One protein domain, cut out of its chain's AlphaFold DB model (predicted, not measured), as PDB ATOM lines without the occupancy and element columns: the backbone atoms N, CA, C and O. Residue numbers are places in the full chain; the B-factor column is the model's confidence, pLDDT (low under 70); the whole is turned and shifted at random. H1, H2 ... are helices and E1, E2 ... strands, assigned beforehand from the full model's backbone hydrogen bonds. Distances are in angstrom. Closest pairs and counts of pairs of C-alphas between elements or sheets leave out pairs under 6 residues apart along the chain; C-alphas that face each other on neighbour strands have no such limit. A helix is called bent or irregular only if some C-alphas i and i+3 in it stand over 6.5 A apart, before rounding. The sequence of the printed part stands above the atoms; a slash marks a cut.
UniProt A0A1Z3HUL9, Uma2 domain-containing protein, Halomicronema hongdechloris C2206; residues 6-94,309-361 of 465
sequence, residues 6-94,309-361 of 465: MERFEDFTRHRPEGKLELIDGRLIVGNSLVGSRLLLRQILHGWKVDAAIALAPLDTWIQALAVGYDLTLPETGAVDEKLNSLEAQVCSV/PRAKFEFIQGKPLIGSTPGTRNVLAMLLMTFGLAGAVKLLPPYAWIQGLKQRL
ATOM      1  N   MET A   6     -44.192 -15.108 -27.552       89.06
ATOM      2  CA  MET A   6     -45.454 -14.845 -28.252       89.06
ATOM      3  C   MET A   6     -45.254 -13.881 -29.425       89.06
ATOM      4  O   MET A   6     -45.642 -14.203 -30.540       89.06
ATOM      5  N   GLU A   7     -44.559 -12.760 -29.211       89.38
ATOM      6  CA  GLU A   7     -44.236 -11.810 -30.288       89.38
ATOM      7  C   GLU A   7     -43.426 -12.482 -31.408       89.38
ATOM      8  O   GLU A   7     -43.676 -12.241 -32.585       89.38
ATOM      9  N   ARG A   8     -42.497 -13.385 -31.058       89.75
ATOM     10  CA  ARG A   8     -41.744 -14.187 -32.040       89.75
ATOM     11  C   ARG A   8     -42.637 -15.149 -32.821       89.75
ATOM     12  O   ARG A   8     -42.420 -15.321 -34.014       89.75
ATOM     13  N   PHE A   9     -43.606 -15.787 -32.166       88.94
ATOM     14  CA  PHE A   9     -44.547 -16.685 -32.837       88.94
ATOM     15  C   PHE A   9     -45.472 -15.927 -33.794       88.94
ATOM     16  O   PHE A   9     -45.696 -16.382 -34.916       88.94
ATOM     17  N   GLU A  10     -45.977 -14.766 -33.375       87.81
ATOM     18  CA  GLU A  10     -46.809 -13.906 -34.217       87.81
ATOM     19  C   GLU A  10     -46.033 -13.380 -35.427       87.81
ATOM     20  O   GLU A  10     -46.542 -13.459 -36.544       87.81
ATOM     21  N   ASP A  11     -44.796 -12.907 -35.229       86.31
ATOM     22  CA  ASP A  11     -43.919 -12.479 -36.325       86.31
ATOM     23  C   ASP A  11     -43.618 -13.629 -37.293       86.31
ATOM     24  O   ASP A  11     -43.772 -13.475 -38.505       86.31
ATOM     25  N   PHE A  12     -43.252 -14.801 -36.767       85.12
ATOM     26  CA  PHE A  12     -42.992 -15.980 -37.586       85.12
ATOM     27  C   PHE A  12     -44.230 -16.388 -38.382       85.12
ATOM     28  O   PHE A  12     -44.145 -16.610 -39.580       85.12
ATOM     29  N   THR A  13     -45.402 -16.449 -37.759       83.12
ATOM     30  CA  THR A  13     -46.620 -16.894 -38.450       83.12
ATOM     31  C   THR A  13     -47.070 -15.889 -39.506       83.12
ATOM     32  O   THR A  13     -47.473 -16.298 -40.592       83.12
ATOM     33  N   ARG A  14     -46.978 -14.586 -39.211       82.38
ATOM     34  CA  ARG A  14     -47.429 -13.519 -40.113       82.38
ATOM     35  C   ARG A  14     -46.479 -13.289 -41.282       82.38
ATOM     36  O   ARG A  14     -46.940 -12.952 -42.362       82.38
ATOM     37  N   HIS A  15     -45.175 -13.443 -41.061       82.38
ATOM     38  CA  HIS A  15     -44.165 -13.054 -42.040       82.38
ATOM     39  C   HIS A  15     -43.273 -14.212 -42.491       82.38
ATOM     40  O   HIS A  15     -42.310 -13.960 -43.214       82.38
ATOM     41  N   ARG A  16     -43.513 -15.472 -42.094       80.25
ATOM     42  CA  ARG A  16     -42.649 -16.583 -42.532       80.25
ATOM     43  C   ARG A  16     -42.529 -16.596 -44.061       80.25
ATOM     44  O   ARG A  16     -43.553 -16.551 -44.746       80.25
ATOM     45  N   PRO A  17     -41.303 -16.670 -44.604       82.38
ATOM     46  CA  PRO A  17     -41.140 -16.930 -46.023       82.38
ATOM     47  C   PRO A  17     -41.740 -18.299 -46.373       82.38
ATOM     48  O   PRO A  17     -41.877 -19.169 -45.506       82.38
ATOM     49  N   GLU A  18     -42.081 -18.496 -47.648       84.31
ATOM     50  CA  GLU A  18     -42.437 -19.820 -48.158       84.31
ATOM     51  C   GLU A  18     -41.334 -20.834 -47.794       84.31
ATOM     52  O   GLU A  18     -40.143 -20.506 -47.811       84.31
ATOM     53  N   GLY A  19     -41.731 -22.064 -47.455       86.75
ATOM     54  CA  GLY A  19     -40.821 -23.173 -47.155       86.75
ATOM     55  C   GLY A  19     -40.103 -23.690 -48.404       86.75
ATOM     56  O   GLY A  19     -40.308 -24.834 -48.792       86.75
ATOM     57  N   LYS A  20     -39.286 -22.839 -49.027       90.69
ATOM     58  CA  LYS A  20     -38.365 -23.149 -50.126       90.69
ATOM     59  C   LYS A  20     -36.958 -22.721 -49.715       90.69
ATOM     60  O   LYS A  20     -36.780 -21.634 -49.160       90.69
ATOM     61  N   LEU A  21     -35.983 -23.588 -49.968       95.25
ATOM     62  CA  LEU A  21     -34.558 -23.339 -49.754       95.25
ATOM     63  C   LEU A  21     -33.844 -23.594 -51.077       95.25
ATOM     64  O   LEU A  21     -33.624 -24.746 -51.432       95.25
ATOM     65  N   GLU A  22     -33.476 -22.537 -51.788       96.69
ATOM     66  CA  GLU A  22     -32.854 -22.617 -53.112       96.69
ATOM     67  C   GLU A  22     -31.438 -22.040 -53.077       96.69
ATOM     68  O   GLU A  22     -31.135 -21.144 -52.286       96.69
ATOM     69  N   LEU A  23     -30.565 -22.539 -53.946       98.06
ATOM     70  CA  LEU A  23     -29.249 -21.960 -54.190       98.06
ATOM     71  C   LEU A  23     -29.291 -21.184 -55.504       98.06
ATOM     72  O   LEU A  23     -29.459 -21.787 -56.561       98.06
ATOM     73  N   ILE A  24     -29.104 -19.866 -55.443       97.31
ATOM     74  CA  ILE A  24     -29.058 -19.000 -56.629       97.31
ATOM     75  C   ILE A  24     -27.836 -18.089 -56.522       97.31
ATOM     76  O   ILE A  24     -27.680 -17.371 -55.535       97.31
ATOM     77  N   ASP A  25     -26.949 -18.144 -57.514       96.94
ATOM     78  CA  ASP A  25     -25.709 -17.360 -57.609       96.94
ATOM     79  C   ASP A  25     -24.831 -17.445 -56.353       96.94
ATOM     80  O   ASP A  25     -24.287 -16.452 -55.859       96.94
ATOM     81  N   GLY A  26     -24.718 -18.651 -55.793       98.19
ATOM     82  CA  GLY A  26     -23.943 -18.899 -54.579       98.19
ATOM     83  C   GLY A  26     -24.582 -18.354 -53.297       98.19
ATOM     84  O   GLY A  26     -23.899 -18.238 -52.282       98.19
ATOM     85  N   ARG A  27     -25.869 -17.996 -53.313       98.56
ATOM     86  CA  ARG A  27     -26.608 -17.489 -52.148       98.56
ATOM     87  C   ARG A  27     -27.775 -18.399 -51.806       98.56
ATOM     88  O   ARG A  27     -28.470 -18.881 -52.698       98.56
ATOM     89  N   LEU A  28     -28.025 -18.577 -50.511       98.44
ATOM     90  CA  LEU A  28     -29.211 -19.284 -50.041       98.44
ATOM     91  C   LEU A  28     -30.425 -18.354 -50.128       98.44
ATOM     92  O   LEU A  28     -30.530 -17.372 -49.383       98.44
ATOM     93  N   ILE A  29     -31.344 -18.672 -51.031       96.06
ATOM     94  CA  ILE A  29     -32.604 -17.968 -51.248       96.06
ATOM     95  C   ILE A  29     -33.722 -18.701 -50.508       96.06
ATOM     96  O   ILE A  29     -33.949 -19.892 -50.713       96.06
ATOM     97  N   VAL A  30     -34.418 -17.983 -49.628       93.25
ATOM     98  CA  VAL A  30     -35.509 -18.516 -48.810       93.25
ATOM     99  C   VAL A  30     -36.814 -17.865 -49.235       93.25
ATOM    100  O   VAL A  30     -36.918 -16.638 -49.250       93.25
ATOM    101  N   GLY A  31     -37.818 -18.676 -49.568       87.38
ATOM    102  CA  GLY A  31     -39.123 -18.187 -50.022       87.38
ATOM    103  C   GLY A  31     -39.014 -17.207 -51.192       87.38
ATOM    104  O   GLY A  31     -39.584 -16.114 -51.152       87.38
ATOM    105  N   ASN A  32     -38.230 -17.591 -52.202       87.00
ATOM    106  CA  ASN A  32     -38.085 -16.907 -53.489       87.00
ATOM    107  C   ASN A  32     -37.370 -15.535 -53.449       87.00
ATOM    108  O   ASN A  32     -37.297 -14.860 -54.471       87.00
ATOM    109  N   SER A  33     -36.822 -15.069 -52.315       90.00
ATOM    110  CA  SER A  33     -36.122 -13.769 -52.285       90.00
ATOM    111  C   SER A  33     -35.017 -13.652 -51.232       90.00
ATOM    112  O   SER A  33     -35.048 -14.291 -50.182       90.00
ATOM    113  N   LEU A  34     -34.064 -12.738 -51.465       92.94
ATOM    114  CA  LEU A  34     -33.069 -12.361 -50.451       92.94
ATOM    115  C   LEU A  34     -33.703 -11.684 -49.229       92.94
ATOM    116  O   LEU A  34     -33.170 -11.803 -48.126       92.94
ATOM    117  N   VAL A  35     -34.834 -10.993 -49.397       92.19
ATOM    118  CA  VAL A  35     -35.591 -10.425 -48.272       92.19
ATOM    119  C   VAL A  35     -36.123 -11.548 -47.382       92.19
ATOM    120  O   VAL A  35     -35.960 -11.480 -46.164       92.19
ATOM    121  N   GLY A  36     -36.656 -12.622 -47.976       92.25
ATOM    122  CA  GLY A  36     -37.057 -13.836 -47.262       92.25
ATOM    123  C   GLY A  36     -35.891 -14.496 -46.519       92.25
ATOM    124  O   GLY A  36     -36.020 -14.800 -45.332       92.25
ATOM    125  N   SER A  37     -34.718 -14.619 -47.155       95.94
ATOM    126  CA  SER A  37     -33.494 -15.119 -46.500       95.94
ATOM    127  C   SER A  37     -33.088 -14.266 -45.300       95.94
ATOM    128  O   SER A  37     -32.768 -14.785 -44.228       95.94
ATOM    129  N   ARG A  38     -33.125 -12.940 -45.455       95.62
ATOM    130  CA  ARG A  38     -32.748 -11.981 -44.411       95.62
ATOM    131  C   ARG A  38     -33.734 -11.993 -43.245       95.62
ATOM    132  O   ARG A  38     -33.326 -11.921 -42.084       95.62
ATOM    133  N   LEU A  39     -35.021 -12.143 -43.546       94.12
ATOM    134  CA  LEU A  39     -36.071 -12.294 -42.550       94.12
ATOM    135  C   LEU A  39     -35.923 -13.601 -41.766       94.12
ATOM    136  O   LEU A  39     -35.952 -13.560 -40.535       94.12
ATOM    137  N   LEU A  40     -35.695 -14.734 -42.443       95.38
ATOM    138  CA  LEU A  40     -35.464 -16.008 -41.760       95.38
ATOM    139  C   LEU A  40     -34.222 -15.931 -40.864       95.38
ATOM    140  O   LEU A  40     -34.273 -16.381 -39.719       95.38
ATOM    141  N   LEU A  41     -33.137 -15.297 -41.326       97.56
ATOM    142  CA  LEU A  41     -31.948 -15.065 -40.502       97.56
ATOM    143  C   LEU A  41     -32.302 -14.285 -39.229       97.56
ATOM    144  O   LEU A  41     -31.952 -14.713 -38.129       97.56
ATOM    145  N   ARG A  42     -33.056 -13.183 -39.347       95.56
ATOM    146  CA  ARG A  42     -33.517 -12.406 -38.185       95.56
ATOM    147  C   ARG A  42     -34.354 -13.258 -37.229       95.56
ATOM    148  O   ARG A  42     -34.121 -13.210 -36.021       95.56
ATOM    149  N   GLN A  43     -35.282 -14.056 -37.750       94.56
ATOM    150  CA  GLN A  43     -36.146 -14.933 -36.953       94.56
ATOM    151  C   GLN A  43     -35.351 -16.024 -36.225       94.56
ATOM    152  O   GLN A  43     -35.596 -16.270 -35.040       94.56
ATOM    153  N   ILE A  44     -34.350 -16.625 -36.876       96.81
ATOM    154  CA  ILE A  44     -33.425 -17.569 -36.234       96.81
ATOM    155  C   ILE A  44     -32.645 -16.860 -35.124       96.81
ATOM    156  O   ILE A  44     -32.622 -17.358 -34.001       96.81
ATOM    157  N   LEU A  45     -32.085 -15.674 -35.380       96.44
ATOM    158  CA  LEU A  45     -31.348 -14.896 -34.376       96.44
ATOM    159  C   LEU A  45     -32.227 -14.468 -33.191       96.44
ATOM    160  O   LEU A  45     -31.748 -14.377 -32.067       96.44
ATOM    161  N   HIS A  46     -33.519 -14.227 -33.401       94.12
ATOM    162  CA  HIS A  46     -34.463 -13.948 -32.316       94.12
ATOM    163  C   HIS A  46     -34.830 -15.216 -31.535       94.12
ATOM    164  O   HIS A  46     -34.977 -15.171 -30.314       94.12
ATOM    165  N   GLY A  47     -35.002 -16.344 -32.228       94.38
ATOM    166  CA  GLY A  47     -35.367 -17.648 -31.670       94.38
ATOM    167  C   GLY A  47     -34.241 -18.298 -30.866       94.38
ATOM    168  O   GLY A  47     -34.396 -18.585 -29.678       94.38
ATOM    169  N   TRP A  48     -33.110 -18.505 -31.537       95.19
ATOM    170  CA  TRP A  48     -31.914 -19.199 -31.057       95.19
ATOM    171  C   TRP A  48     -30.892 -18.273 -30.397       95.19
ATOM    172  O   TRP A  48     -29.993 -18.768 -29.722       95.19
ATOM    173  N   LYS A  49     -31.097 -16.952 -30.491       94.69
ATOM    174  CA  LYS A  49     -30.197 -15.893 -30.003       94.69
ATOM    175  C   LYS A  49     -28.938 -15.737 -30.856       94.69
ATOM    176  O   LYS A  49     -28.612 -16.576 -31.693       94.69
ATOM    177  N   VAL A  50     -28.226 -14.633 -30.629       96.56
ATOM    178  CA  VAL A  50     -26.933 -14.345 -31.275       96.56
ATOM    179  C   VAL A  50     -25.875 -15.391 -30.953       96.56
ATOM    180  O   VAL A  50     -25.023 -15.646 -31.793       96.56
ATOM    181  N   ASP A  51     -25.945 -16.031 -29.787       96.81
ATOM    182  CA  ASP A  51     -25.013 -17.066 -29.331       96.81
ATOM    183  C   ASP A  51     -24.889 -18.214 -30.345       96.81
ATOM    184  O   ASP A  51     -23.788 -18.683 -30.636       96.81
ATOM    185  N   ALA A  52     -26.018 -18.597 -30.948       97.81
ATOM    186  CA  ALA A  52     -26.090 -19.616 -31.985       97.81
ATOM    187  C   ALA A  52     -25.299 -19.229 -33.245       97.81
ATOM    188  O   ALA A  52     -24.620 -20.065 -33.836       97.81
ATOM    189  N   ALA A  53     -25.346 -17.958 -33.648       98.50
ATOM    190  CA  ALA A  53     -24.568 -17.455 -34.779       98.50
ATOM    191  C   ALA A  53     -23.096 -17.262 -34.400       98.50
ATOM    192  O   ALA A  53     -22.201 -17.657 -35.146       98.50
ATOM    193  N   ILE A  54     -22.843 -16.705 -33.214       98.56
ATOM    194  CA  ILE A  54     -21.500 -16.447 -32.696       98.56
ATOM    195  C   ILE A  54     -20.675 -17.734 -32.644       98.56
ATOM    196  O   ILE A  54     -19.488 -17.696 -32.952       98.56
ATOM    197  N   ALA A  55     -21.287 -18.872 -32.315       98.00
ATOM    198  CA  ALA A  55     -20.623 -20.173 -32.288       98.00
ATOM    199  C   ALA A  55     -20.089 -20.653 -33.654       98.00
ATOM    200  O   ALA A  55     -19.231 -21.529 -33.679       98.00
ATOM    201  N   LEU A  56     -20.555 -20.092 -34.777       98.38
ATOM    202  CA  LEU A  56     -20.235 -20.574 -36.128       98.38
ATOM    203  C   LEU A  56     -19.026 -19.891 -36.782       98.38
ATOM    204  O   LEU A  56     -18.612 -20.311 -37.857       98.38
ATOM    205  N   ALA A  57     -18.449 -18.852 -36.173       97.88
ATOM    206  CA  ALA A  57     -17.270 -18.178 -36.723       97.88
ATOM    207  C   ALA A  57     -16.296 -17.723 -35.620       97.88
ATOM    208  O   ALA A  57     -16.692 -17.624 -34.455       97.88
ATOM    209  N   PRO A  58     -15.016 -17.451 -35.934       96.44
ATOM    210  CA  PRO A  58     -14.038 -17.002 -34.942       96.44
ATOM    211  C   PRO A  58     -14.414 -15.674 -34.264       96.44
ATOM    212  O   PRO A  58     -15.023 -14.798 -34.881       96.44
ATOM    213  N   LEU A  59     -14.003 -15.502 -32.998       95.44
ATOM    214  CA  LEU A  59     -14.266 -14.286 -32.212       95.44
ATOM    215  C   LEU A  59     -13.729 -13.022 -32.899       95.44
ATOM    216  O   LEU A  59     -14.456 -12.037 -33.010       95.44
ATOM    217  N   ASP A  60     -12.488 -13.050 -33.399       94.81
ATOM    218  CA  ASP A  60     -11.892 -11.892 -34.077       94.81
ATOM    219  C   ASP A  60     -12.665 -11.500 -35.345       94.81
ATOM    220  O   ASP A  60     -12.847 -10.308 -35.593       94.81
ATOM    221  N   THR A  61     -13.185 -12.469 -36.109       96.81
ATOM    222  CA  THR A  61     -13.994 -12.194 -37.306       96.81
ATOM    223  C   THR A  61     -15.301 -11.491 -36.938       96.81
ATOM    224  O   THR A  61     -15.676 -10.517 -37.587       96.81
ATOM    225  N   TRP A  62     -15.975 -11.920 -35.863       97.94
ATOM    226  CA  TRP A  62     -17.168 -11.235 -35.349       97.94
ATOM    227  C   TRP A  62     -16.868  -9.825 -34.842       97.94
ATOM    228  O   TRP A  62     -17.633  -8.904 -35.118       97.94
ATOM    229  N   ILE A  63     -15.759  -9.640 -34.123       96.81
ATOM    230  CA  ILE A  63     -15.337  -8.331 -33.605       96.81
ATOM    231  C   ILE A  63     -15.066  -7.358 -34.757       96.81
ATOM    232  O   ILE A  63     -15.549  -6.226 -34.728       96.81
ATOM    233  N   GLN A  64     -14.353  -7.808 -35.792       95.44
ATOM    234  CA  GLN A  64     -14.112  -7.024 -37.006       95.44
ATOM    235  C   GLN A  64     -15.418  -6.703 -37.735       95.44
ATOM    236  O   GLN A  64     -15.665  -5.547 -38.071       95.44
ATOM    237  N   ALA A  65     -16.285  -7.697 -37.929       97.38
ATOM    238  CA  ALA A  65     -17.566  -7.515 -38.598       97.38
ATOM    239  C   ALA A  65     -18.495  -6.549 -37.853       97.38
ATOM    240  O   ALA A  65     -19.181  -5.754 -38.489       97.38
ATOM    241  N   LEU A  66     -18.502  -6.584 -36.517       96.25
ATOM    242  CA  LEU A  66     -19.284  -5.663 -35.697       96.25
ATOM    243  C   LEU A  66     -18.755  -4.231 -35.811       96.25
ATOM    244  O   LEU A  66     -19.549  -3.300 -35.932       96.25
ATOM    245  N   ALA A  67     -17.431  -4.062 -35.820       95.00
ATOM    246  CA  ALA A  67     -16.816  -2.757 -36.012       95.00
ATOM    247  C   ALA A  67     -17.126  -2.174 -37.395       95.00
ATOM    248  O   ALA A  67     -17.598  -1.047 -37.484       95.00
ATOM    249  N   VAL A  68     -16.965  -2.967 -38.457       94.50
ATOM    250  CA  VAL A  68     -17.313  -2.565 -39.830       94.50
ATOM    251  C   VAL A  68     -18.815  -2.308 -39.976       94.50
ATOM    252  O   VAL A  68     -19.225  -1.340 -40.603       94.50
ATOM    253  N   GLY A  69     -19.662  -3.158 -39.393       93.00
ATOM    254  CA  GLY A  69     -21.114  -3.068 -39.537       93.00
ATOM    255  C   GLY A  69     -21.730  -1.823 -38.894       93.00
ATOM    256  O   GLY A  69     -22.786  -1.384 -39.345       93.00
ATOM    257  N   TYR A  70     -21.082  -1.259 -37.875       92.69
ATOM    258  CA  TYR A  70     -21.566  -0.102 -37.115       92.69
ATOM    259  C   TYR A  70     -20.607   1.098 -37.145       92.69
ATOM    260  O   TYR A  70     -20.753   1.999 -36.322       92.69
ATOM    261  N   ASP A  71     -19.636   1.103 -38.063       92.50
ATOM    262  CA  ASP A  71     -18.624   2.160 -38.208       92.50
ATOM    263  C   ASP A  71     -17.888   2.485 -36.886       92.50
ATOM    264  O   ASP A  71     -17.627   3.641 -36.547       92.50
ATOM    265  N   LEU A  72     -17.567   1.445 -36.106       92.81
ATOM    266  CA  LEU A  72     -16.877   1.553 -34.816       92.81
ATOM    267  C   LEU A  72     -15.363   1.438 -34.995       92.81
ATOM    268  O   LEU A  72     -14.863   0.774 -35.903       92.81
ATOM    269  N   THR A  73     -14.614   2.033 -34.071       93.25
ATOM    270  CA  THR A  73     -13.147   1.962 -34.083       93.25
ATOM    271  C   THR A  73     -12.659   0.799 -33.223       93.25
ATOM    272  O   THR A  73     -13.067   0.666 -32.068       93.25
ATOM    273  N   LEU A  74     -11.756  -0.024 -33.762       92.69
ATOM    274  CA  LEU A  74     -11.065  -1.076 -33.010       92.69
ATOM    275  C   LEU A  74      -9.649  -0.636 -32.617       92.69
ATOM    276  O   LEU A  74      -8.963  -0.022 -33.435       92.69
ATOM    277  N   PRO A  75      -9.171  -0.990 -31.411       89.81
ATOM    278  CA  PRO A  75      -7.756  -0.866 -31.071       89.81
ATOM    279  C   PRO A  75      -6.875  -1.668 -32.045       89.81
ATOM    280  O   PRO A  75      -7.183  -2.824 -32.340       89.81
ATOM    281  N   GLU A  76      -5.761  -1.082 -32.505       79.44
ATOM    282  CA  GLU A  76      -4.811  -1.736 -33.430       79.44
ATOM    283  C   GLU A  76      -4.178  -3.001 -32.828       79.44
ATOM    284  O   GLU A  76      -3.915  -3.981 -33.523       79.44
ATOM    285  N   THR A  77      -3.964  -2.989 -31.514       77.94
ATOM    286  CA  THR A  77      -3.418  -4.100 -30.734       77.94
ATOM    287  C   THR A  77      -4.201  -4.232 -29.437       77.94
ATOM    288  O   THR A  77      -4.596  -3.222 -28.858       77.94
ATOM    289  N   GLY A  78      -4.392  -5.457 -28.959       79.19
ATOM    290  CA  GLY A  78      -5.043  -5.706 -27.676       79.19
ATOM    291  C   GLY A  78      -5.652  -7.096 -27.597       79.19
ATOM    292  O   GLY A  78      -5.917  -7.731 -28.626       79.19
ATOM    293  N   ALA A  79      -5.864  -7.569 -26.372       91.25
ATOM    294  CA  ALA A  79      -6.569  -8.823 -26.129       91.25
ATOM    295  C   ALA A  79      -8.044  -8.717 -26.567       91.25
ATOM    296  O   ALA A  79      -8.600  -7.622 -26.684       91.25
ATOM    297  N   VAL A  80      -8.703  -9.860 -26.777       92.81
ATOM    298  CA  VAL A  80     -10.127  -9.922 -27.166       92.81
ATOM    299  C   VAL A  80     -11.011  -9.123 -26.195       92.81
ATOM    300  O   VAL A  80     -11.875  -8.368 -26.637       92.81
ATOM    301  N   ASP A  81     -10.752  -9.207 -24.887       93.00
ATOM    302  CA  ASP A  81     -11.462  -8.438 -23.856       93.00
ATOM    303  C   ASP A  81     -11.362  -6.924 -24.040       93.00
ATOM    304  O   ASP A  81     -12.352  -6.207 -23.907       93.00
ATOM    305  N   GLU A  82     -10.166  -6.423 -24.350       93.31
ATOM    306  CA  GLU A  82      -9.920  -4.990 -24.521       93.31
ATOM    307  C   GLU A  82     -10.678  -4.463 -25.740       93.31
ATOM    308  O   GLU A  82     -11.331  -3.419 -25.662       93.31
ATOM    309  N   LYS A  83     -10.671  -5.231 -26.838       95.25
ATOM    310  CA  LYS A  83     -11.460  -4.922 -28.036       95.25
ATOM    311  C   LYS A  83     -12.958  -4.903 -27.719       95.25
ATOM    312  O   LYS A  83     -13.633  -3.935 -28.061       95.25
ATOM    313  N   LEU A  84     -13.483  -5.920 -27.029       95.12
ATOM    314  CA  LEU A  84     -14.908  -5.994 -26.676       95.12
ATOM    315  C   LEU A  84     -15.344  -4.861 -25.740       95.12
ATOM    316  O   LEU A  84     -16.413  -4.288 -25.944       95.12
ATOM    317  N   ASN A  85     -14.527  -4.497 -24.751       94.06
ATOM    318  CA  ASN A  85     -14.815  -3.379 -23.849       94.06
ATOM    319  C   ASN A  85     -14.780  -2.028 -24.583       94.06
ATOM    320  O   ASN A  85     -15.612  -1.159 -24.319       94.06
ATOM    321  N   SER A  86     -13.860  -1.858 -25.538       93.62
ATOM    322  CA  SER A  86     -13.810  -0.670 -26.397       93.62
ATOM    323  C   SER A  86     -15.054  -0.545 -27.282       93.62
ATOM    324  O   SER A  86     -15.628   0.543 -27.382       93.62
ATOM    325  N   LEU A  87     -15.508  -1.647 -27.886       94.62
ATOM    326  CA  LEU A  87     -16.749  -1.664 -28.661       94.62
ATOM    327  C   LEU A  87     -17.965  -1.380 -27.772       94.62
ATOM    328  O   LEU A  87     -18.831  -0.598 -28.159       94.62
ATOM    329  N   GLU A  88     -18.020  -1.953 -26.568       95.31
ATOM    330  CA  GLU A  88     -19.134  -1.754 -25.631       95.31
ATOM    331  C   GLU A  88     -19.317  -0.277 -25.262       95.31
ATOM    332  O   GLU A  88     -20.438   0.233 -25.270       95.31
ATOM    333  N   ALA A  89     -18.215   0.433 -25.014       93.19
ATOM    334  CA  ALA A  89     -18.243   1.861 -24.715       93.19
ATOM    335  C   ALA A  89     -18.793   2.704 -25.882       93.19
ATOM    336  O   ALA A  89     -19.464   3.711 -25.651       93.19
ATOM    337  N   GLN A  90     -18.537   2.293 -27.127       93.94
ATOM    338  CA  GLN A  90     -18.983   3.014 -28.322       93.94
ATOM    339  C   GLN A  90     -20.462   2.748 -28.639       93.94
ATOM    340  O   GLN A  90     -21.202   3.683 -28.965       93.94
ATOM    341  N   VAL A  91     -20.937   1.504 -28.486       91.38
ATOM    342  CA  VAL A  91     -22.318   1.134 -28.861       91.38
ATOM    343  C   VAL A  91     -23.392   1.775 -27.986       91.38
ATOM    344  O   VAL A  91     -24.534   1.872 -28.424       91.38
ATOM    345  N   CYS A  92     -23.046   2.269 -26.793       82.00
ATOM    346  CA  CYS A  92     -23.953   3.054 -25.947       82.00
ATOM    347  C   CYS A  92     -24.537   4.281 -26.668       82.00
ATOM    348  O   CYS A  92     -25.601   4.765 -26.290       82.00
ATOM    349  N   SER A  93     -23.845   4.782 -27.693       79.00
ATOM    350  CA  SER A  93     -24.267   5.930 -28.500       79.00
ATOM    351  C   SER A  93     -24.983   5.556 -29.805       79.00
ATOM    352  O   SER A  93     -25.489   6.437 -30.500       79.00
ATOM    353  N   VAL A  94     -25.054   4.265 -30.147       86.75
ATOM    354  CA  VAL A  94     -25.626   3.799 -31.415       86.75
ATOM    355  C   VAL A  94     -27.145   3.718 -31.311       86.75
ATOM    356  O   VAL A  94     -27.694   2.954 -30.517       86.75
ATOM    357  N   PRO A 309     -31.127 -28.774 -45.156       95.94
ATOM    358  CA  PRO A 309     -32.140 -29.745 -44.774       95.94
ATOM    359  C   PRO A 309     -33.341 -29.650 -45.724       95.94
ATOM    360  O   PRO A 309     -33.467 -28.710 -46.508       95.94
ATOM    361  N   ARG A 310     -34.304 -30.564 -45.571       92.50
ATOM    362  CA  ARG A 310     -35.651 -30.338 -46.115       92.50
ATOM    363  C   ARG A 310     -36.207 -29.009 -45.598       92.50
ATOM    364  O   ARG A 310     -36.026 -28.684 -44.419       92.50
ATOM    365  N   ALA A 311     -36.949 -28.286 -46.434       92.56
ATOM    366  CA  ALA A 311     -37.509 -26.968 -46.125       92.56
ATOM    367  C   ALA A 311     -38.746 -27.033 -45.198       92.56
ATOM    368  O   ALA A 311     -39.743 -26.335 -45.371       92.56
ATOM    369  N   LYS A 312     -38.682 -27.876 -44.162       92.38
ATOM    370  CA  LYS A 312     -39.728 -28.037 -43.152       92.38
ATOM    371  C   LYS A 312     -39.572 -26.964 -42.078       92.38
ATOM    372  O   LYS A 312     -38.734 -27.106 -41.189       92.38
ATOM    373  N   PHE A 313     -40.337 -25.881 -42.197       92.56
ATOM    374  CA  PHE A 313     -40.250 -24.728 -41.297       92.56
ATOM    375  C   PHE A 313     -41.305 -24.842 -40.199       92.56
ATOM    376  O   PHE A 313     -42.507 -24.720 -40.444       92.56
ATOM    377  N   GLU A 314     -40.849 -25.062 -38.974       92.81
ATOM    378  CA  GLU A 314     -41.682 -25.220 -37.786       92.81
ATOM    379  C   GLU A 314     -41.333 -24.153 -36.748       92.81
ATOM    380  O   GLU A 314     -40.283 -23.516 -36.809       92.81
ATOM    381  N   PHE A 315     -42.213 -23.953 -35.770       91.88
ATOM    382  CA  PHE A 315     -41.939 -23.096 -34.624       91.88
ATOM    383  C   PHE A 315     -42.168 -23.895 -33.350       91.88
ATOM    384  O   PHE A 315     -43.299 -24.234 -33.005       91.88
ATOM    385  N   ILE A 316     -41.082 -24.229 -32.660       89.62
ATOM    386  CA  ILE A 316     -41.102 -25.148 -31.525       89.62
ATOM    387  C   ILE A 316     -40.447 -24.454 -30.342       89.62
ATOM    388  O   ILE A 316     -39.349 -23.918 -30.453       89.62
ATOM    389  N   GLN A 317     -41.129 -24.448 -29.192       85.69
ATOM    390  CA  GLN A 317     -40.585 -23.928 -27.929       85.69
ATOM    391  C   GLN A 317     -40.056 -22.480 -28.032       85.69
ATOM    392  O   GLN A 317     -39.045 -22.120 -27.428       85.69
ATOM    393  N   GLY A 318     -40.742 -21.631 -28.802       87.75
ATOM    394  CA  GLY A 318     -40.383 -20.218 -28.935       87.75
ATOM    395  C   GLY A 318     -39.301 -19.915 -29.973       87.75
ATOM    396  O   GLY A 318     -38.819 -18.783 -29.990       87.75
ATOM    397  N   LYS A 319     -38.888 -20.881 -30.803       92.62
ATOM    398  CA  LYS A 319     -37.855 -20.684 -31.831       92.62
ATOM    399  C   LYS A 319     -38.218 -21.365 -33.162       92.62
ATOM    400  O   LYS A 319     -38.858 -22.419 -33.136       92.62
ATOM    401  N   PRO A 320     -37.797 -20.804 -34.311       94.25
ATOM    402  CA  PRO A 320     -37.910 -21.487 -35.599       94.25
ATOM    403  C   PRO A 320     -37.098 -22.785 -35.609       94.25
ATOM    404  O   PRO A 320     -36.002 -22.819 -35.059       94.25
ATOM    405  N   LEU A 321     -37.589 -23.834 -36.251       95.25
ATOM    406  CA  LEU A 321     -36.867 -25.079 -36.494       95.25
ATOM    407  C   LEU A 321     -36.974 -25.401 -37.985       95.25
ATOM    408  O   LEU A 321     -38.078 -25.475 -38.515       95.25
ATOM    409  N   ILE A 322     -35.836 -25.570 -38.652       95.75
ATOM    410  CA  ILE A 322     -35.768 -25.880 -40.079       95.75
ATOM    411  C   ILE A 322     -35.220 -27.294 -40.241       95.75
ATOM    412  O   ILE A 322     -34.023 -27.532 -40.073       95.75
ATOM    413  N   GLY A 323     -36.117 -28.240 -40.519       94.31
ATOM    414  CA  GLY A 323     -35.830 -29.672 -40.626       94.31
ATOM    415  C   GLY A 323     -35.503 -30.337 -39.284       94.31
ATOM    416  O   GLY A 323     -36.201 -31.253 -38.858       94.31
ATOM    417  N   SER A 324     -34.446 -29.881 -38.615       93.44
ATOM    418  CA  SER A 324     -33.957 -30.379 -37.325       93.44
ATOM    419  C   SER A 324     -33.083 -29.322 -36.633       93.44
ATOM    420  O   SER A 324     -32.866 -28.229 -37.165       93.44
ATOM    421  N   THR A 325     -32.555 -29.624 -35.442       93.69
ATOM    422  CA  THR A 325     -31.564 -28.757 -34.780       93.69
ATOM    423  C   THR A 325     -30.294 -28.603 -35.640       93.69
ATOM    424  O   THR A 325     -29.950 -27.458 -35.948       93.69
ATOM    425  N   PRO A 326     -29.655 -29.689 -36.141       95.00
ATOM    426  CA  PRO A 326     -28.576 -29.577 -37.129       95.00
ATOM    427  C   PRO A 326     -28.987 -28.849 -38.414       95.00
ATOM    428  O   PRO A 326     -28.233 -28.020 -38.912       95.00
ATOM    429  N   GLY A 327     -30.198 -29.091 -38.927       97.06
ATOM    430  CA  GLY A 327     -30.718 -28.382 -40.102       97.06
ATOM    431  C   GLY A 327     -30.780 -26.869 -39.892       97.06
ATOM    432  O   GLY A 327     -30.324 -26.100 -40.736       97.06
ATOM    433  N   THR A 328     -31.246 -26.433 -38.722       97.94
ATOM    434  CA  THR A 328     -31.319 -25.010 -38.363       97.94
ATOM    435  C   THR A 328     -29.934 -24.386 -38.219       97.94
ATOM    436  O   THR A 328     -29.718 -23.272 -38.697       97.94
ATOM    437  N   ARG A 329     -28.979 -25.107 -37.613       98.25
ATOM    438  CA  ARG A 329     -27.569 -24.694 -37.544       98.25
ATOM    439  C   ARG A 329     -26.981 -24.491 -38.939       98.25
ATOM    440  O   ARG A 329     -26.339 -23.474 -39.194       98.25
ATOM    441  N   ASN A 330     -27.213 -25.442 -39.838       98.69
ATOM    442  CA  ASN A 330     -26.655 -25.406 -41.182       98.69
ATOM    443  C   ASN A 330     -27.272 -24.288 -42.032       98.69
ATOM    444  O   ASN A 330     -26.545 -23.554 -42.701       98.69
ATOM    445  N   VAL A 331     -28.590 -24.086 -41.940       98.69
ATOM    446  CA  VAL A 331     -29.271 -22.945 -42.572       98.69
ATOM    447  C   VAL A 331     -28.749 -21.624 -42.016       98.69
ATOM    448  O   VAL A 331     -28.455 -20.720 -42.794       98.69
ATOM    449  N   LEU A 332     -28.560 -21.508 -40.696       98.88
ATOM    450  CA  LEU A 332     -27.959 -20.317 -40.095       98.88
ATOM    451  C   LEU A 332     -26.569 -20.035 -40.681       98.88
ATOM    452  O   LEU A 332     -26.309 -18.904 -41.081       98.88
ATOM    453  N   ALA A 333     -25.703 -21.043 -40.790       98.88
ATOM    454  CA  ALA A 333     -24.375 -20.875 -41.379       98.88
ATOM    455  C   ALA A 333     -24.426 -20.424 -42.843       98.88
ATOM    456  O   ALA A 333     -23.755 -19.462 -43.205       98.88
ATOM    457  N   MET A 334     -25.261 -21.053 -43.672       98.88
ATOM    458  CA  MET A 334     -25.422 -20.664 -45.077       98.88
ATOM    459  C   MET A 334     -26.018 -19.253 -45.230       98.88
ATOM    460  O   MET A 334     -25.631 -18.508 -46.130       98.88
ATOM    461  N   LEU A 335     -26.907 -18.822 -44.330       98.88
ATOM    462  CA  LEU A 335     -27.390 -17.436 -44.296       98.88
ATOM    463  C   LEU A 335     -26.277 -16.456 -43.893       98.88
ATOM    464  O   LEU A 335     -26.173 -15.379 -44.478       98.88
ATOM    465  N   LEU A 336     -25.411 -16.828 -42.944       98.88
ATOM    466  CA  LEU A 336     -24.227 -16.034 -42.591       98.88
ATOM    467  C   LEU A 336     -23.230 -15.949 -43.756       98.88
ATOM    468  O   LEU A 336     -22.690 -14.873 -43.990       98.88
ATOM    469  N   MET A 337     -23.028 -17.024 -44.525       98.81
ATOM    470  CA  MET A 337     -22.243 -16.991 -45.769       98.81
ATOM    471  C   MET A 337     -22.895 -16.066 -46.806       98.81
ATOM    472  O   MET A 337     -22.227 -15.216 -47.384       98.81
ATOM    473  N   THR A 338     -24.216 -16.150 -46.972       98.75
ATOM    474  CA  THR A 338     -24.979 -15.355 -47.949       98.75
ATOM    475  C   THR A 338     -24.876 -13.844 -47.713       98.75
ATOM    476  O   THR A 338     -24.793 -13.077 -48.672       98.75
ATOM    477  N   PHE A 339     -24.894 -13.399 -46.453       98.50
ATOM    478  CA  PHE A 339     -24.890 -11.970 -46.107       98.50
ATOM    479  C   PHE A 339     -23.548 -11.444 -45.589       98.50
ATOM    480  O   PHE A 339     -23.373 -10.225 -45.499       98.50
ATOM    481  N   GLY A 340     -22.621 -12.333 -45.232       98.50
ATOM    482  CA  GLY A 340     -21.449 -11.997 -44.432       98.50
ATOM    483  C   GLY A 340     -21.818 -11.601 -43.001       98.50
ATOM    484  O   GLY A 340     -22.942 -11.176 -42.697       98.50
ATOM    485  N   LEU A 341     -20.849 -11.687 -42.091       98.69
ATOM    486  CA  LEU A 341     -21.069 -11.278 -40.704       98.69
ATOM    487  C   LEU A 341     -21.390  -9.780 -40.589       98.69
ATOM    488  O   LEU A 341     -22.249  -9.411 -39.791       98.69
ATOM    489  N   ALA A 342     -20.771  -8.918 -41.406       96.88
ATOM    490  CA  ALA A 342     -21.009  -7.470 -41.371       96.88
ATOM    491  C   ALA A 342     -22.444  -7.098 -41.792       96.88
ATOM    492  O   ALA A 342     -23.001  -6.104 -41.320       96.88
ATOM    493  N   GLY A 343     -23.068  -7.912 -42.652       96.44
ATOM    494  CA  GLY A 343     -24.490  -7.813 -42.969       96.44
ATOM    495  C   GLY A 343     -25.369  -8.346 -41.836       96.44
ATOM    496  O   GLY A 343     -26.333  -7.690 -41.443       96.44
ATOM    497  N   ALA A 344     -25.015  -9.502 -41.268       97.44
ATOM    498  CA  ALA A 344     -25.792 -10.154 -40.215       97.44
ATOM    499  C   ALA A 344     -25.865  -9.338 -38.910       97.44
ATOM    500  O   ALA A 344     -26.929  -9.275 -38.289       97.44
ATOM    501  N   VAL A 345     -24.778  -8.663 -38.508       96.81
ATOM    502  CA  VAL A 345     -24.747  -7.866 -37.264       96.81
ATOM    503  C   VAL A 345     -25.757  -6.714 -37.255       96.81
ATOM    504  O   VAL A 345     -26.160  -6.265 -36.181       96.81
ATOM    505  N   LYS A 346     -26.219  -6.266 -38.428       95.00
ATOM    506  CA  LYS A 346     -27.222  -5.199 -38.580       95.00
ATOM    507  C   LYS A 346     -28.657  -5.660 -38.305       95.00
ATOM    508  O   LYS A 346     -29.545  -4.828 -38.174       95.00
ATOM    509  N   LEU A 347     -28.901  -6.966 -38.172       95.44
ATOM    510  CA  LEU A 347     -30.246  -7.503 -37.918       95.44
ATOM    511  C   LEU A 347     -30.678  -7.424 -36.451       95.44
ATOM    512  O   LEU A 347     -31.852  -7.637 -36.139       95.44
ATOM    513  N   LEU A 348     -29.743  -7.140 -35.548       94.38
ATOM    514  CA  LEU A 348     -29.975  -7.048 -34.113       94.38
ATOM    515  C   LEU A 348     -29.165  -5.905 -33.504       94.38
ATOM    516  O   LEU A 348     -28.093  -5.605 -34.025       94.38
ATOM    517  N   PRO A 349     -29.610  -5.319 -32.375       94.12
ATOM    518  CA  PRO A 349     -28.868  -4.259 -31.705       94.12
ATOM    519  C   PRO A 349     -27.413  -4.664 -31.425       94.12
ATOM    520  O   PRO A 349     -27.182  -5.775 -30.936       94.12
ATOM    521  N   PRO A 350     -26.430  -3.769 -31.632       95.00
ATOM    522  CA  PRO A 350     -25.010  -4.098 -31.492       95.00
ATOM    523  C   PRO A 350     -24.656  -4.584 -30.081       95.00
ATOM    524  O   PRO A 350     -23.844  -5.492 -29.914       95.00
ATOM    525  N   TYR A 351     -25.337  -4.058 -29.057       93.75
ATOM    526  CA  TYR A 351     -25.169  -4.503 -27.674       93.75
ATOM    527  C   TYR A 351     -25.469  -6.000 -27.484       93.75
ATOM    528  O   TYR A 351     -24.792  -6.659 -26.701       93.75
ATOM    529  N   ALA A 352     -26.437  -6.565 -28.216       94.75
ATOM    530  CA  ALA A 352     -26.754  -7.988 -28.120       94.75
ATOM    531  C   ALA A 352     -25.564  -8.858 -28.554       94.75
ATOM    532  O   ALA A 352     -25.222  -9.812 -27.858       94.75
ATOM    533  N   TRP A 353     -24.904  -8.488 -29.654       96.81
ATOM    534  CA  TRP A 353     -23.713  -9.173 -30.155       96.81
ATOM    535  C   TRP A 353     -22.549  -9.096 -29.170       96.81
ATOM    536  O   TRP A 353     -21.914 -10.112 -28.903       96.81
ATOM    537  N   ILE A 354     -22.304  -7.925 -28.574       96.31
ATOM    538  CA  ILE A 354     -21.239  -7.752 -27.574       96.31
ATOM    539  C   ILE A 354     -21.467  -8.655 -26.363       96.31
ATOM    540  O   ILE A 354     -20.534  -9.332 -25.931       96.31
ATOM    541  N   GLN A 355     -22.695  -8.710 -25.839       95.88
ATOM    542  CA  GLN A 355     -23.005  -9.588 -24.708       95.88
ATOM    543  C   GLN A 355     -22.815 -11.064 -25.067       95.88
ATOM    544  O   GLN A 355     -22.193 -11.790 -24.296       95.88
ATOM    545  N   GLY A 356     -23.263 -11.496 -26.250       97.25
ATOM    546  CA  GLY A 356     -23.048 -12.869 -26.714       97.25
ATOM    547  C   GLY A 356     -21.563 -13.217 -26.882       97.25
ATOM    548  O   GLY A 356     -21.130 -14.300 -26.496       97.25
ATOM    549  N   LEU A 357     -20.748 -12.289 -27.399       98.00
ATOM    550  CA  LEU A 357     -19.302 -12.493 -27.557       98.00
ATOM    551  C   LEU A 357     -18.596 -12.599 -26.200       98.00
ATOM    552  O   LEU A 357     -17.764 -13.485 -26.013       98.00
ATOM    553  N   LYS A 358     -18.963 -11.745 -25.237       97.25
ATOM    554  CA  LYS A 358     -18.461 -11.825 -23.856       97.25
ATOM    555  C   LYS A 358     -18.879 -13.126 -23.173       97.25
ATOM    556  O   LYS A 358     -18.055 -13.760 -22.519       97.25
ATOM    557  N   GLN A 359     -20.129 -13.547 -23.355       96.69
ATOM    558  CA  GLN A 359     -20.635 -14.806 -22.814       96.69
ATOM    559  C   GLN A 359     -19.885 -16.010 -23.392       96.69
ATOM    560  O   GLN A 359     -19.504 -16.905 -22.640       96.69
ATOM    561  N   ARG A 360     -19.624 -16.017 -24.706       96.75
ATOM    562  CA  ARG A 360     -18.790 -17.045 -25.336       96.75
ATOM    563  C   ARG A 360     -17.387 -17.071 -24.734       96.75
ATOM    564  O   ARG A 360     -16.928 -18.142 -24.356       96.75
ATOM    565  N   LEU A 361     -16.731 -15.916 -24.620       96.50
ATOM    566  CA  LEU A 361     -15.375 -15.824 -24.075       96.50
ATOM    567  C   LEU A 361     -15.295 -16.354 -22.637       96.50
ATOM    568  O   LEU A 361     -14.369 -17.086 -22.296       96.50
TER     569      LEU A 361
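This is residues 6 to 94 and 309 to 361 of the 465 residues of the protein "Uma2 domain-containing protein" of Halomicronema hongdechloris C2206 (UniProt A0A1Z3HUL9). Two strand hairpins, E1 with E2 and E3 with E4, lie at one end of the domain, and a bundle of three helices, H4, H5 and H7, makes the other end; the kinked helix H6 and short H3 lie in the middle, between the two ends. H2 packs on E2 with its first part and on E4 with its last, and H1 packs beside H2 and on the E3 and E4 hairpin. The 142 printed residues hold seven named helices and four named strands, in the order H1 E1 E2 H2 H3 H4 H5 E3 E4 H6 H7. Each sheet is one antiparallel pair; the class is mostly helix, and the whole is compact, with a radius of gyration of the C-alphas of 15.6 A and spans of 45 by 35 by 25 A.

Start at H1, residues 6 to 15: it touches H2, residues 34 to 48, with 43 to 47 of H2 alone, closest at the C-alphas of Phe 12 and Gln 43, 7.0 A, a shallow tilt of 16 degrees, opposite ways. Next, E1, residues 21 to 24, and E2, residues 27 to 30, form an antiparallel hairpin, with N 22 and O 29 2.9 A apart, within hydrogen-bond range. E3, residues 313 to 316, and E4, residues 319 to 322, form another, with N 314 and O 321 at 2.8 A. The closest C-alphas of H2 and E2 are those of Ser 37 and Val 30, 4.6 A; of H2 and E4, those of Gly 47 and Lys 319, 3.9 A. H6, residues 325 to 347, is irregular, with a kink of 108 degrees near residue 340 and C-alphas 338 and 341 9.2 A apart. H3, residues 50 to 54, touches H6 at Ala 53 and Leu 332, their closest C-alphas, 6.9 A, with 329 to 336 of H6 alone. H4, residues 59 to 69, touches H6 with 341 to 346 of H6 alone, closest at the C-alphas of Ala 65 and Ala 342, 4.4 A. H5, residues 80 to 91, and H7, residues 350 to 361, touch at a shallow tilt of 17 degrees, opposite ways, closest at the C-alphas of Val 91 and Tyr 351, 6.4 A. Every O i to N i+4 pair is within hydrogen-bond range in H1, H2, H3, H4, H5 and H7, and 14 of 19 in H6.

Find C-alpha 6 at (-45.454, -14.845, -28.252), where H1 begins. H2 runs 20.6 A from C-alpha 34 at (-33.069, -12.361, -50.451), and H6 21.5 A. H7, 16.9 A, ends at C-alpha 361, (-15.375, -15.824, -24.075).

The two C-alphas farthest apart, Arg 14 and Thr 77, are 46.0 A apart. Residues 95 to 308 are not printed; across this cut C-alphas 94 and 309 are 36.7 A apart. Of the links printed whole, H4 to H5 is short and the others are tight. The mean pLDDT of the printed part is 93.6, and no printed residue is under 70.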